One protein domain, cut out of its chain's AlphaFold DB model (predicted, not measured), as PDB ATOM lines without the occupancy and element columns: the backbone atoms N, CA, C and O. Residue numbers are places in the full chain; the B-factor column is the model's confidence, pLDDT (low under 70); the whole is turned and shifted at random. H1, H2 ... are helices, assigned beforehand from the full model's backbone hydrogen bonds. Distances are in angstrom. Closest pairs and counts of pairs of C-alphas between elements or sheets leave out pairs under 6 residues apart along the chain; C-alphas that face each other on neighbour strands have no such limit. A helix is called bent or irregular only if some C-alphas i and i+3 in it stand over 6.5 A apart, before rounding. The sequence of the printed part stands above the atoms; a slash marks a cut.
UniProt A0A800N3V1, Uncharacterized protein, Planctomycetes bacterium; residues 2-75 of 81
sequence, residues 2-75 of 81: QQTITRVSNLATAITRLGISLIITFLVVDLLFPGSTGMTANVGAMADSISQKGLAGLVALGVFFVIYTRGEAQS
ATOM      1  N   GLN A   2     181.859 198.373 147.200       84.44
ATOM      2  CA  GLN A   2     181.968 196.901 147.246       84.44
ATOM      3  C   GLN A   2     182.765 196.302 146.068       84.44
ATOM      4  O   GLN A   2     183.647 195.479 146.279       84.44
ATOM      5  N   GLN A   3     182.556 196.798 144.841       85.62
ATOM      6  CA  GLN A   3     183.293 196.344 143.650       85.62
ATOM      7  C   GLN A   3     184.814 196.561 143.741       85.62
ATOM      8  O   GLN A   3     185.586 195.735 143.257       85.62
ATOM      9  N   THR A   4     185.261 197.651 144.372       91.00
ATOM     10  CA  THR A   4     186.690 197.938 144.563       91.00
ATOM     11  C   THR A   4     187.312 196.953 145.549       91.00
ATOM     12  O   THR A   4     188.372 196.402 145.270       91.00
ATOM     13  N   ILE A   5     186.620 196.668 146.658       93.00
ATOM     14  CA  ILE A   5     187.064 195.699 147.671       93.00
ATOM     15  C   ILE A   5     187.189 194.303 147.050       93.00
ATOM     16  O   ILE A   5     188.207 193.640 147.230       93.00
ATOM     17  N   THR A   6     186.208 193.883 146.246       93.75
ATOM     18  CA  THR A   6     186.254 192.591 145.544       93.75
ATOM     19  C   THR A   6     187.427 192.508 144.568       93.75
ATOM     20  O   THR A   6     188.133 191.504 144.543       93.75
ATOM     21  N   ARG A   7     187.695 193.564 143.785       94.50
ATOM     22  CA  ARG A   7     188.841 193.583 142.858       94.50
ATOM     23  C   ARG A   7     190.177 193.472 143.589       94.50
ATOM     24  O   ARG A   7     191.026 192.691 143.173       94.50
ATOM     25  N   VAL A   8     190.345 194.216 144.682       95.00
ATOM     26  CA  VAL A   8     191.565 194.165 145.499       95.00
ATOM     27  C   VAL A   8     191.729 192.791 146.150       95.00
ATOM     28  O   VAL A   8     192.821 192.233 146.114       95.00
ATOM     29  N   SER A   9     190.653 192.202 146.676       95.31
ATOM     30  CA  SER A   9     190.675 190.854 147.260       95.31
ATOM     31  C   SER A   9     191.063 189.781 146.234       95.31
ATOM     32  O   SER A   9     191.912 188.930 146.511       95.31
ATOM     33  N   ASN A  10     190.515 189.861 145.020       96.38
ATOM     34  CA  ASN A  10     190.854 188.938 143.939       96.38
ATOM     35  C   ASN A  10     192.320 189.078 143.516       96.38
ATOM     36  O   ASN A  10     193.000 188.072 143.317       96.38
ATOM     37  N   LEU A  11     192.822 190.311 143.421       97.06
ATOM     38  CA  LEU A  11     194.224 190.568 143.107       97.06
ATOM     39  C   LEU A  11     195.153 190.039 144.205       97.06
ATOM     40  O   LEU A  11     196.114 189.342 143.896       97.06
ATOM     41  N   ALA A  12     194.846 190.313 145.475       96.88
ATOM     42  CA  ALA A  12     195.611 189.795 146.606       96.88
ATOM     43  C   ALA A  12     195.666 188.264 146.566       96.88
ATOM     44  O   ALA A  12     196.742 187.681 146.641       96.88
ATOM     45  N   THR A  13     194.525 187.614 146.325       97.38
ATOM     46  CA  THR A  13     194.450 186.156 146.180       97.38
ATOM     47  C   THR A  13     195.316 185.650 145.026       97.38
ATOM     48  O   THR A  13     196.024 184.654 145.179       97.38
ATOM     49  N   ALA A  14     195.289 186.322 143.872       97.25
ATOM     50  CA  ALA A  14     196.103 185.951 142.718       97.25
ATOM     51  C   ALA A  14     197.605 186.079 143.015       97.25
ATOM     52  O   ALA A  14     198.369 185.157 142.726       97.25
ATOM     53  N   ILE A  15     198.016 187.177 143.653       97.75
ATOM     54  CA  ILE A  15     199.405 187.410 144.062       97.75
ATOM     55  C   ILE A  15     199.845 186.358 145.082       97.75
ATOM     56  O   ILE A  15     200.918 185.786 144.932       97.75
ATOM     57  N   THR A  16     199.017 186.046 146.082       97.38
ATOM     58  CA  THR A  16     199.327 185.005 147.071       97.38
ATOM     59  C   THR A  16     199.503 183.642 146.408       97.38
ATOM     60  O   THR A  16     200.475 182.949 146.697       97.38
ATOM     61  N   ARG A  17     198.610 183.263 145.485       97.50
ATOM     62  CA  ARG A  17     198.724 181.997 144.742       97.50
ATOM     63  C   ARG A  17     200.015 181.930 143.931       97.50
ATOM     64  O   ARG A  17     200.710 180.917 143.983       97.50
ATOM     65  N   LEU A  18     200.351 183.009 143.226       97.62
ATOM     66  CA  LEU A  18     201.595 183.106 142.469       97.62
ATOM     67  C   LEU A  18     202.819 183.023 143.393       97.62
ATOM     68  O   LEU A  18     203.731 182.248 143.128       97.62
ATOM     69  N   GLY A  19     202.810 183.756 144.507       96.12
ATOM     70  CA  GLY A  19     203.887 183.746 145.495       96.12
ATOM     71  C   GLY A  19     204.145 182.356 146.074       96.12
ATOM     72  O   GLY A  19     205.286 181.903 146.072       96.12
ATOM     73  N   ILE A  20     203.096 181.640 146.493       96.50
ATOM     74  CA  ILE A  20     203.220 180.261 146.997       96.50
ATOM     75  C   ILE A  20     203.804 179.343 145.917       96.50
ATOM     76  O   ILE A  20     204.733 178.584 146.191       96.50
ATOM     77  N   SER A  21     203.307 179.440 144.680       97.38
ATOM     78  CA  SER A  21     203.818 178.641 143.561       97.38
ATOM     79  C   SER A  21     205.305 178.897 143.303       97.38
ATOM     80  O   SER A  21     206.061 177.952 143.069       97.38
ATOM     81  N   LEU A  22     205.745 180.157 143.360       96.62
ATOM     82  CA  LEU A  22     207.146 180.528 143.167       96.62
ATOM     83  C   LEU A  22     208.032 180.048 144.315       96.62
ATOM     84  O   LEU A  22     209.105 179.518 144.047       96.62
ATOM     85  N   ILE A  23     207.582 180.157 145.570       95.25
ATOM     86  CA  ILE A  23     208.321 179.632 146.730       95.25
ATOM     87  C   ILE A  23     208.570 178.132 146.561       95.25
ATOM     88  O   ILE A  23     209.705 177.684 146.694       95.25
ATOM     89  N   ILE A  24     207.535 177.358 146.216       96.00
ATOM     90  CA  ILE A  24     207.668 175.912 145.989       96.00
ATOM     91  C   ILE A  24     208.625 175.637 144.826       96.00
ATOM     92  O   ILE A  24     209.511 174.796 144.942       96.00
ATOM     93  N   THR A  25     208.479 176.370 143.722       97.19
ATOM     94  CA  THR A  25     209.355 176.219 142.552       97.19
ATOM     95  C   THR A  25     210.814 176.470 142.923       97.19
ATOM     96  O   THR A  25     211.678 175.665 142.596       97.19
ATOM     97  N   PHE A  26     211.100 177.546 143.652       96.69
ATOM     98  CA  PHE A  26     212.453 177.885 144.085       96.69
ATOM     99  C   PHE A  26     213.012 176.916 145.123       96.69
ATOM    100  O   PHE A  26     214.199 176.620 145.073       96.69
ATOM    101  N   LEU A  27     212.178 176.346 145.996       96.06
ATOM    102  CA  LEU A  27     212.599 175.247 146.867       96.06
ATOM    103  C   LEU A  27     213.036 174.020 146.061       96.06
ATOM    104  O   LEU A  27     214.057 173.416 146.378       96.06
ATOM    105  N   VAL A  28     212.298 173.665 145.004       96.56
ATOM    106  CA  VAL A  28     212.690 172.564 144.109       96.56
ATOM    107  C   VAL A  28     213.983 172.904 143.366       96.56
ATOM    108  O   VAL A  28     214.872 172.061 143.284       96.56
ATOM    109  N   VAL A  29     214.126 174.136 142.862       97.50
ATOM    110  CA  VAL A  29     215.367 174.592 142.214       97.50
ATOM    111  C   VAL A  29     216.545 174.511 143.178       97.50
ATOM    112  O   VAL A  29     217.574 173.972 142.799       97.50
ATOM    113  N   ASP A  30     216.396 174.970 144.418       95.88
ATOM    114  CA  ASP A  30     217.432 174.854 145.445       95.88
ATOM    115  C   ASP A  30     217.785 173.401 145.768       95.88
ATOM    116  O   ASP A  30     218.935 173.107 146.063       95.88
ATOM    117  N   LEU A  31     216.819 172.483 145.735       93.50
ATOM    118  CA  LEU A  31     217.090 171.071 145.989       93.50
ATOM    119  C   LEU A  31     217.920 170.438 144.862       93.50
ATOM    120  O   LEU A  31     218.800 169.622 145.128       93.50
ATOM    121  N   LEU A  32     217.637 170.808 143.611       96.81
ATOM    122  CA  LEU A  32     218.345 170.304 142.428       96.81
ATOM    123  C   LEU A  32     219.679 171.028 142.185       96.81
ATOM    124  O   LEU A  32     220.632 170.425 141.697       96.81
ATOM    125  N   PHE A  33     219.744 172.308 142.546       96.50
ATOM    126  CA  PHE A  33     220.892 173.200 142.403       96.50
ATOM    127  C   PHE A  33     221.125 173.938 143.735       96.50
ATOM    128  O   PHE A  33     220.703 175.092 143.894       96.50
ATOM    129  N   PRO A  34     221.787 173.277 144.705       92.50
ATOM    130  CA  PRO A  34     221.988 173.799 146.054       92.50
ATOM    131  C   PRO A  34     222.522 175.231 146.085       92.50
ATOM    132  O   PRO A  34     223.573 175.532 145.524       92.50
ATOM    133  N   GLY A  35     221.789 176.110 146.773       88.88
ATOM    134  CA  GLY A  35     222.174 177.507 146.991       88.88
ATOM    135  C   GLY A  35     221.857 178.476 145.847       88.88
ATOM    136  O   GLY A  35     222.226 179.642 145.948       88.88
ATOM    137  N   SER A  36     221.171 178.044 144.782       94.12
ATOM    138  CA  SER A  36     220.887 178.902 143.619       94.12
ATOM    139  C   SER A  36     219.880 180.028 143.889       94.12
ATOM    140  O   SER A  36     219.989 181.090 143.280       94.12
ATOM    141  N   THR A  37     218.874 179.804 144.734       93.81
ATOM    142  CA  THR A  37     217.828 180.790 145.072       93.81
ATOM    143  C   THR A  37     217.873 181.194 146.544       93.81
ATOM    144  O   THR A  37     217.406 182.276 146.899       93.81
ATOM    145  N   GLY A  38     218.435 180.336 147.406       92.81
ATOM    146  CA  GLY A  38     218.547 180.569 148.848       92.81
ATOM    147  C   GLY A  38     217.231 180.395 149.617       92.81
ATOM    148  O   GLY A  38     217.163 180.704 150.810       92.81
ATOM    149  N   MET A  39     216.178 179.891 148.968       94.38
ATOM    150  CA  MET A  39     214.867 179.685 149.585       94.38
ATOM    151  C   MET A  39     214.856 178.576 150.630       94.38
ATOM    152  O   MET A  39     214.168 178.705 151.638       94.38
ATOM    153  N   THR A  40     215.643 177.521 150.447       94.12
ATOM    154  CA  THR A  40     215.789 176.447 151.445       94.12
ATOM    155  C   THR A  40     216.349 176.963 152.769       94.12
ATOM    156  O   THR A  40     215.820 176.623 153.826       94.12
ATOM    157  N   ALA A  41     217.351 177.847 152.732       94.06
ATOM    158  CA  ALA A  41     217.909 178.478 153.928       94.06
ATOM    159  C   ALA A  41     216.894 179.405 154.619       94.06
ATOM    160  O   ALA A  41     216.743 179.362 155.840       94.06
ATOM    161  N   ASN A  42     216.155 180.202 153.841       93.25
ATOM    162  CA  ASN A  42     215.127 181.098 154.370       93.25
ATOM    163  C   ASN A  42     213.977 180.318 155.039       93.25
ATOM    164  O   ASN A  42     213.617 180.583 156.186       93.25
ATOM    165  N   VAL A  43     213.448 179.289 154.366       92.25
ATOM    166  CA  VAL A  43     212.397 178.418 154.920       92.25
ATOM    167  C   VAL A  43     212.907 177.629 156.127       92.25
ATOM    168  O   VAL A  43     212.176 177.485 157.106       92.25
ATOM    169  N   GLY A  44     214.164 177.178 156.112       92.88
ATOM    170  CA  GLY A  44     214.804 176.535 157.260       92.88
ATOM    171  C   GLY A  44     214.855 177.443 158.490       92.88
ATOM    172  O   GLY A  44     214.456 177.025 159.573       92.88
ATOM    173  N   ALA A  45     215.248 178.710 158.321       95.06
ATOM    174  CA  ALA A  45     215.247 179.692 159.404       95.06
ATOM    175  C   ALA A  45     213.831 179.972 159.944       95.06
ATOM    176  O   ALA A  45     213.629 180.094 161.155       95.06
ATOM    177  N   MET A  46     212.822 180.025 159.065       93.25
ATOM    178  CA  MET A  46     211.421 180.139 159.488       93.25
ATOM    179  C   MET A  46     210.980 178.924 160.312       93.25
ATOM    180  O   MET A  46     210.406 179.098 161.390       93.25
ATOM    181  N   ALA A  47     211.266 177.709 159.839       93.31
ATOM    182  CA  ALA A  47     210.927 176.470 160.535       93.31
ATOM    183  C   ALA A  47     211.617 176.372 161.904       93.31
ATOM    184  O   ALA A  47     210.970 176.014 162.889       93.31
ATOM    185  N   ASP A  48     212.887 176.768 161.991       96.00
ATOM    186  CA  ASP A  48     213.634 176.830 163.247       96.00
ATOM    187  C   ASP A  48     212.976 177.802 164.244       96.00
ATOM    188  O   ASP A  48     212.714 177.450 165.395       96.00
ATOM    189  N   SER A  49     212.558 178.986 163.781       93.81
ATOM    190  CA  SER A  49     211.858 179.957 164.633       93.81
ATOM    191  C   SER A  49     210.515 179.442 165.176       93.81
ATOM    192  O   SER A  49     210.146 179.747 166.316       93.81
ATOM    193  N   ILE A  50     209.782 178.651 164.382       93.94
ATOM    194  CA  ILE A  50     208.526 178.013 164.797       93.94
ATOM    195  C   ILE A  50     208.822 176.900 165.796       93.94
ATOM    196  O   ILE A  50     208.132 176.805 166.804       93.94
ATOM    197  N   SER A  51     209.853 176.092 165.548       93.94
ATOM    198  CA  SER A  51     210.278 175.014 166.441       93.94
ATOM    199  C   SER A  51     210.655 175.546 167.823       93.94
ATOM    200  O   SER A  51     210.110 175.095 168.829       93.94
ATOM    201  N   GLN A  52     211.503 176.576 167.890       93.12
ATOM    202  CA  GLN A  52     211.943 177.172 169.156       93.12
ATOM    203  C   GLN A  52     210.772 177.747 169.963       93.12
ATOM    204  O   GLN A  52     210.633 177.477 171.159       93.12
ATOM    205  N   LYS A  53     209.883 178.505 169.309       92.94
ATOM    206  CA  LYS A  53     208.690 179.073 169.960       92.94
ATOM    207  C   LYS A  53     207.662 177.998 170.320       92.94
ATOM    208  O   LYS A  53     207.045 178.065 171.380       92.94
ATOM    209  N   GLY A  54     207.487 177.005 169.454       91.88
ATOM    210  CA  GLY A  54     206.571 175.885 169.644       91.88
ATOM    211  C   GLY A  54     206.985 175.005 170.817       91.88
ATOM    212  O   GLY A  54     206.145 174.669 171.647       91.88
ATOM    213  N   LEU A  55     208.282 174.712 170.948       96.00
ATOM    214  CA  LEU A  55     208.838 173.988 172.088       96.00
ATOM    215  C   LEU A  55     208.569 174.731 173.399       96.00
ATOM    216  O   LEU A  55     208.111 174.117 174.358       96.00
ATOM    217  N   ALA A  56     208.791 176.047 173.435       95.25
ATOM    218  CA  ALA A  56     208.488 176.851 174.616       95.25
ATOM    219  C   ALA A  56     206.997 176.774 174.997       95.25
ATOM    220  O   ALA A  56     206.665 176.597 176.169       95.25
ATOM    221  N   GLY A  57     206.098 176.835 174.008       94.88
ATOM    222  CA  GLY A  57     204.661 176.646 174.222       94.88
ATOM    223  C   GLY A  57     204.317 175.253 174.753       94.88
ATOM    224  O   GLY A  57     203.551 175.127 175.706       94.88
ATOM    225  N   LEU A  58     204.927 174.205 174.196       96.56
ATOM    226  CA  LEU A  58     204.725 172.828 174.647       96.56
ATOM    227  C   LEU A  58     205.217 172.622 176.088       96.56
ATOM    228  O   LEU A  58     204.528 171.992 176.888       96.56
ATOM    229  N   VAL A  59     206.366 173.201 176.447       96.12
ATOM    230  CA  VAL A  59     206.878 173.201 177.825       96.12
ATOM    231  C   VAL A  59     205.903 173.912 178.761       96.12
ATOM    232  O   VAL A  59     205.578 173.374 179.817       96.12
ATOM    233  N   ALA A  60     205.382 175.081 178.372       96.88
ATOM    234  CA  ALA A  60     204.405 175.814 179.173       96.88
ATOM    235  C   ALA A  60     203.124 174.995 179.420       96.88
ATOM    236  O   ALA A  60     202.647 174.925 180.554       96.88
ATOM    237  N   LEU A  61     202.605 174.318 178.389       97.00
ATOM    238  CA  LEU A  61     201.457 173.415 178.518       97.00
ATOM    239  C   LEU A  61     201.764 172.212 179.420       97.00
ATOM    240  O   LEU A  61     200.934 171.838 180.246       97.00
ATOM    241  N   GLY A  62     202.961 171.630 179.309       96.88
ATOM    242  CA  GLY A  62     203.402 170.537 180.175       96.88
ATOM    243  C   GLY A  62     203.478 170.949 181.648       96.88
ATOM    244  O   GLY A  62     202.970 170.242 182.517       96.88
ATOM    245  N   VAL A  63     204.045 172.125 181.938       96.81
ATOM    246  CA  VAL A  63     204.086 172.688 183.299       96.81
ATOM    247  C   VAL A  63     202.675 172.927 183.829       96.81
ATOM    248  O   VAL A  63     202.371 172.530 184.954       96.81
ATOM    249  N   PHE A  64     201.797 173.517 183.016       96.69
ATOM    250  CA  PHE A  64     200.397 173.718 183.376       96.69
ATOM    251  C   PHE A  64     199.705 172.395 183.734       96.69
ATOM    252  O   PHE A  64     199.081 172.298 184.790       96.69
ATOM    253  N   PHE A  65     199.876 171.352 182.915       97.06
ATOM    254  CA  PHE A  65     199.301 170.029 183.161       97.06
ATOM    255  C   PHE A  65     199.786 169.408 184.482       97.06
ATOM    256  O   PHE A  65     198.992 168.868 185.256       97.06
ATOM    257  N   VAL A  66     201.083 169.519 184.784       95.88
ATOM    258  CA  VAL A  66     201.656 169.010 186.042       95.88
ATOM    259  C   VAL A  66     201.114 169.765 187.257       95.88
ATOM    260  O   VAL A  66     200.813 169.148 188.277       95.88
ATOM    261  N   ILE A  67     200.975 171.090 187.174       95.12
ATOM    262  CA  ILE A  67     200.410 171.891 188.270       95.12
ATOM    263  C   ILE A  67     198.941 171.533 188.485       95.12
ATOM    264  O   ILE A  67     198.531 171.308 189.622       95.12
ATOM    265  N   TYR A  68     198.169 171.433 187.404       93.38
ATOM    266  CA  TYR A  68     196.751 171.098 187.454       93.38
ATOM    267  C   TYR A  68     196.509 169.735 188.124       93.38
ATOM    268  O   TYR A  68     195.788 169.644 189.116       93.38
ATOM    269  N   THR A  69     197.206 168.692 187.666       91.12
ATOM    270  CA  THR A  69     197.085 167.332 188.225       91.12
ATOM    271  C   THR A  69     197.560 167.233 189.681       91.12
ATOM    272  O   THR A  69     196.975 166.505 190.484       91.12
ATOM    273  N   ARG A  70     198.589 167.994 190.076       82.12
ATOM    274  CA  ARG A  70     199.022 168.069 191.485       82.12
ATOM    275  C   ARG A  70     198.060 168.856 192.374       82.12
ATOM    276  O   ARG A  70     197.963 168.541 193.560       82.12
ATOM    277  N   GLY A  71     197.370 169.855 191.824       75.31
ATOM    278  CA  GLY A  71     196.318 170.593 192.519       75.31
ATOM    279  C   GLY A  71     195.139 169.695 192.895       75.31
ATOM    280  O   GLY A  71     194.665 169.753 194.027       75.31
ATOM    281  N   GLU A  72     194.733 168.790 191.999       62.25
ATOM    282  CA  GLU A  72     193.677 167.808 192.278       62.25
ATOM    283  C   GLU A  72     194.095 166.813 193.379       62.25
ATOM    284  O   GLU A  72     193.324 166.546 194.303       62.25
ATOM    285  N   ALA A  73     195.346 166.333 193.368       60.09
ATOM    286  CA  ALA A  73     195.848 165.348 194.335       60.09
ATOM    287  C   ALA A  73     195.882 165.834 195.804       60.09
ATOM    288  O   ALA A  73     195.861 165.013 196.720       60.09
ATOM    289  N   GLN A  74     195.928 167.149 196.055       57.97
ATOM    290  CA  GLN A  74     195.930 167.727 197.411       57.97
ATOM    291  C   GLN A  74     194.530 167.999 197.977       57.97
ATOM    292  O   GLN A  74     194.403 168.264 199.170       57.97
ATOM    293  N   SER A  75     193.483 167.898 197.157       58.72
ATOM    294  CA  SER A  75     192.097 168.150 197.576       58.72
ATOM    295  C   SER A  75     191.406 166.942 198.226       58.72
ATOM    296  O   SER A  75     190.270 167.060 198.681       58.72
TER     297      SER A  75
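AT A GLANCE: This is residues 2 to 75 of the 81 residues of an uncharacterized protein of Planctomycetes bacterium (UniProt A0A800N3V1). Two long helices, H2 and H1, meet near their ends and make an L, with a small loop of residues 33 to 38 at the corner. Both arms stick out: residues 44 to 75, most of H2 and what follows it, and residues 2 to 22 of H1 stand free. The printed part has 74 residues with two named helices, H1 then H2 along the chain, and no named strand; its class is all helix. The whole is extended, with a radius of gyration of the C-alphas of 21.8 A, and flat, with spans of 59 by 46 by 12 A.

HOW THE PARTS SIT: Begin with H2, residues 39 to 73, the longest helix. It touches H1, residues 2 to 32, with its residues 39 to 40 alone, and H1 touches it with residues 23 to 31 alone. Look at Leu 27 and Met 39: their C-alphas, the closest of the two helices, are 5.7 A apart. The lines of the helices stand at 77 degrees, about perpendicular, and their centres are 30.2 A apart. In H1 and H2 every O i to N i+4 pair is within hydrogen-bond range.

IN THESE COORDINATES: Find C-alpha 39 at (214.867, 179.685, 149.585); from there H2 runs 50.7 A to C-alpha 73 at (195.848, 165.348, 194.335). Then find C-alpha 2 at (181.968, 196.901, 147.246), where H1 begins; it runs 45.3 A to C-alpha 32. Neither helix is bent.

THE WHOLE: The two C-alphas farthest apart, those of Phe 33 and Ser 75, are 62.4 A apart. The link from H1 to H2, six residues, is short but not tight. The printed part has no cut. Mean pLDDT of the printed part is 92.5; look for values under 70 at residues 72 to 75.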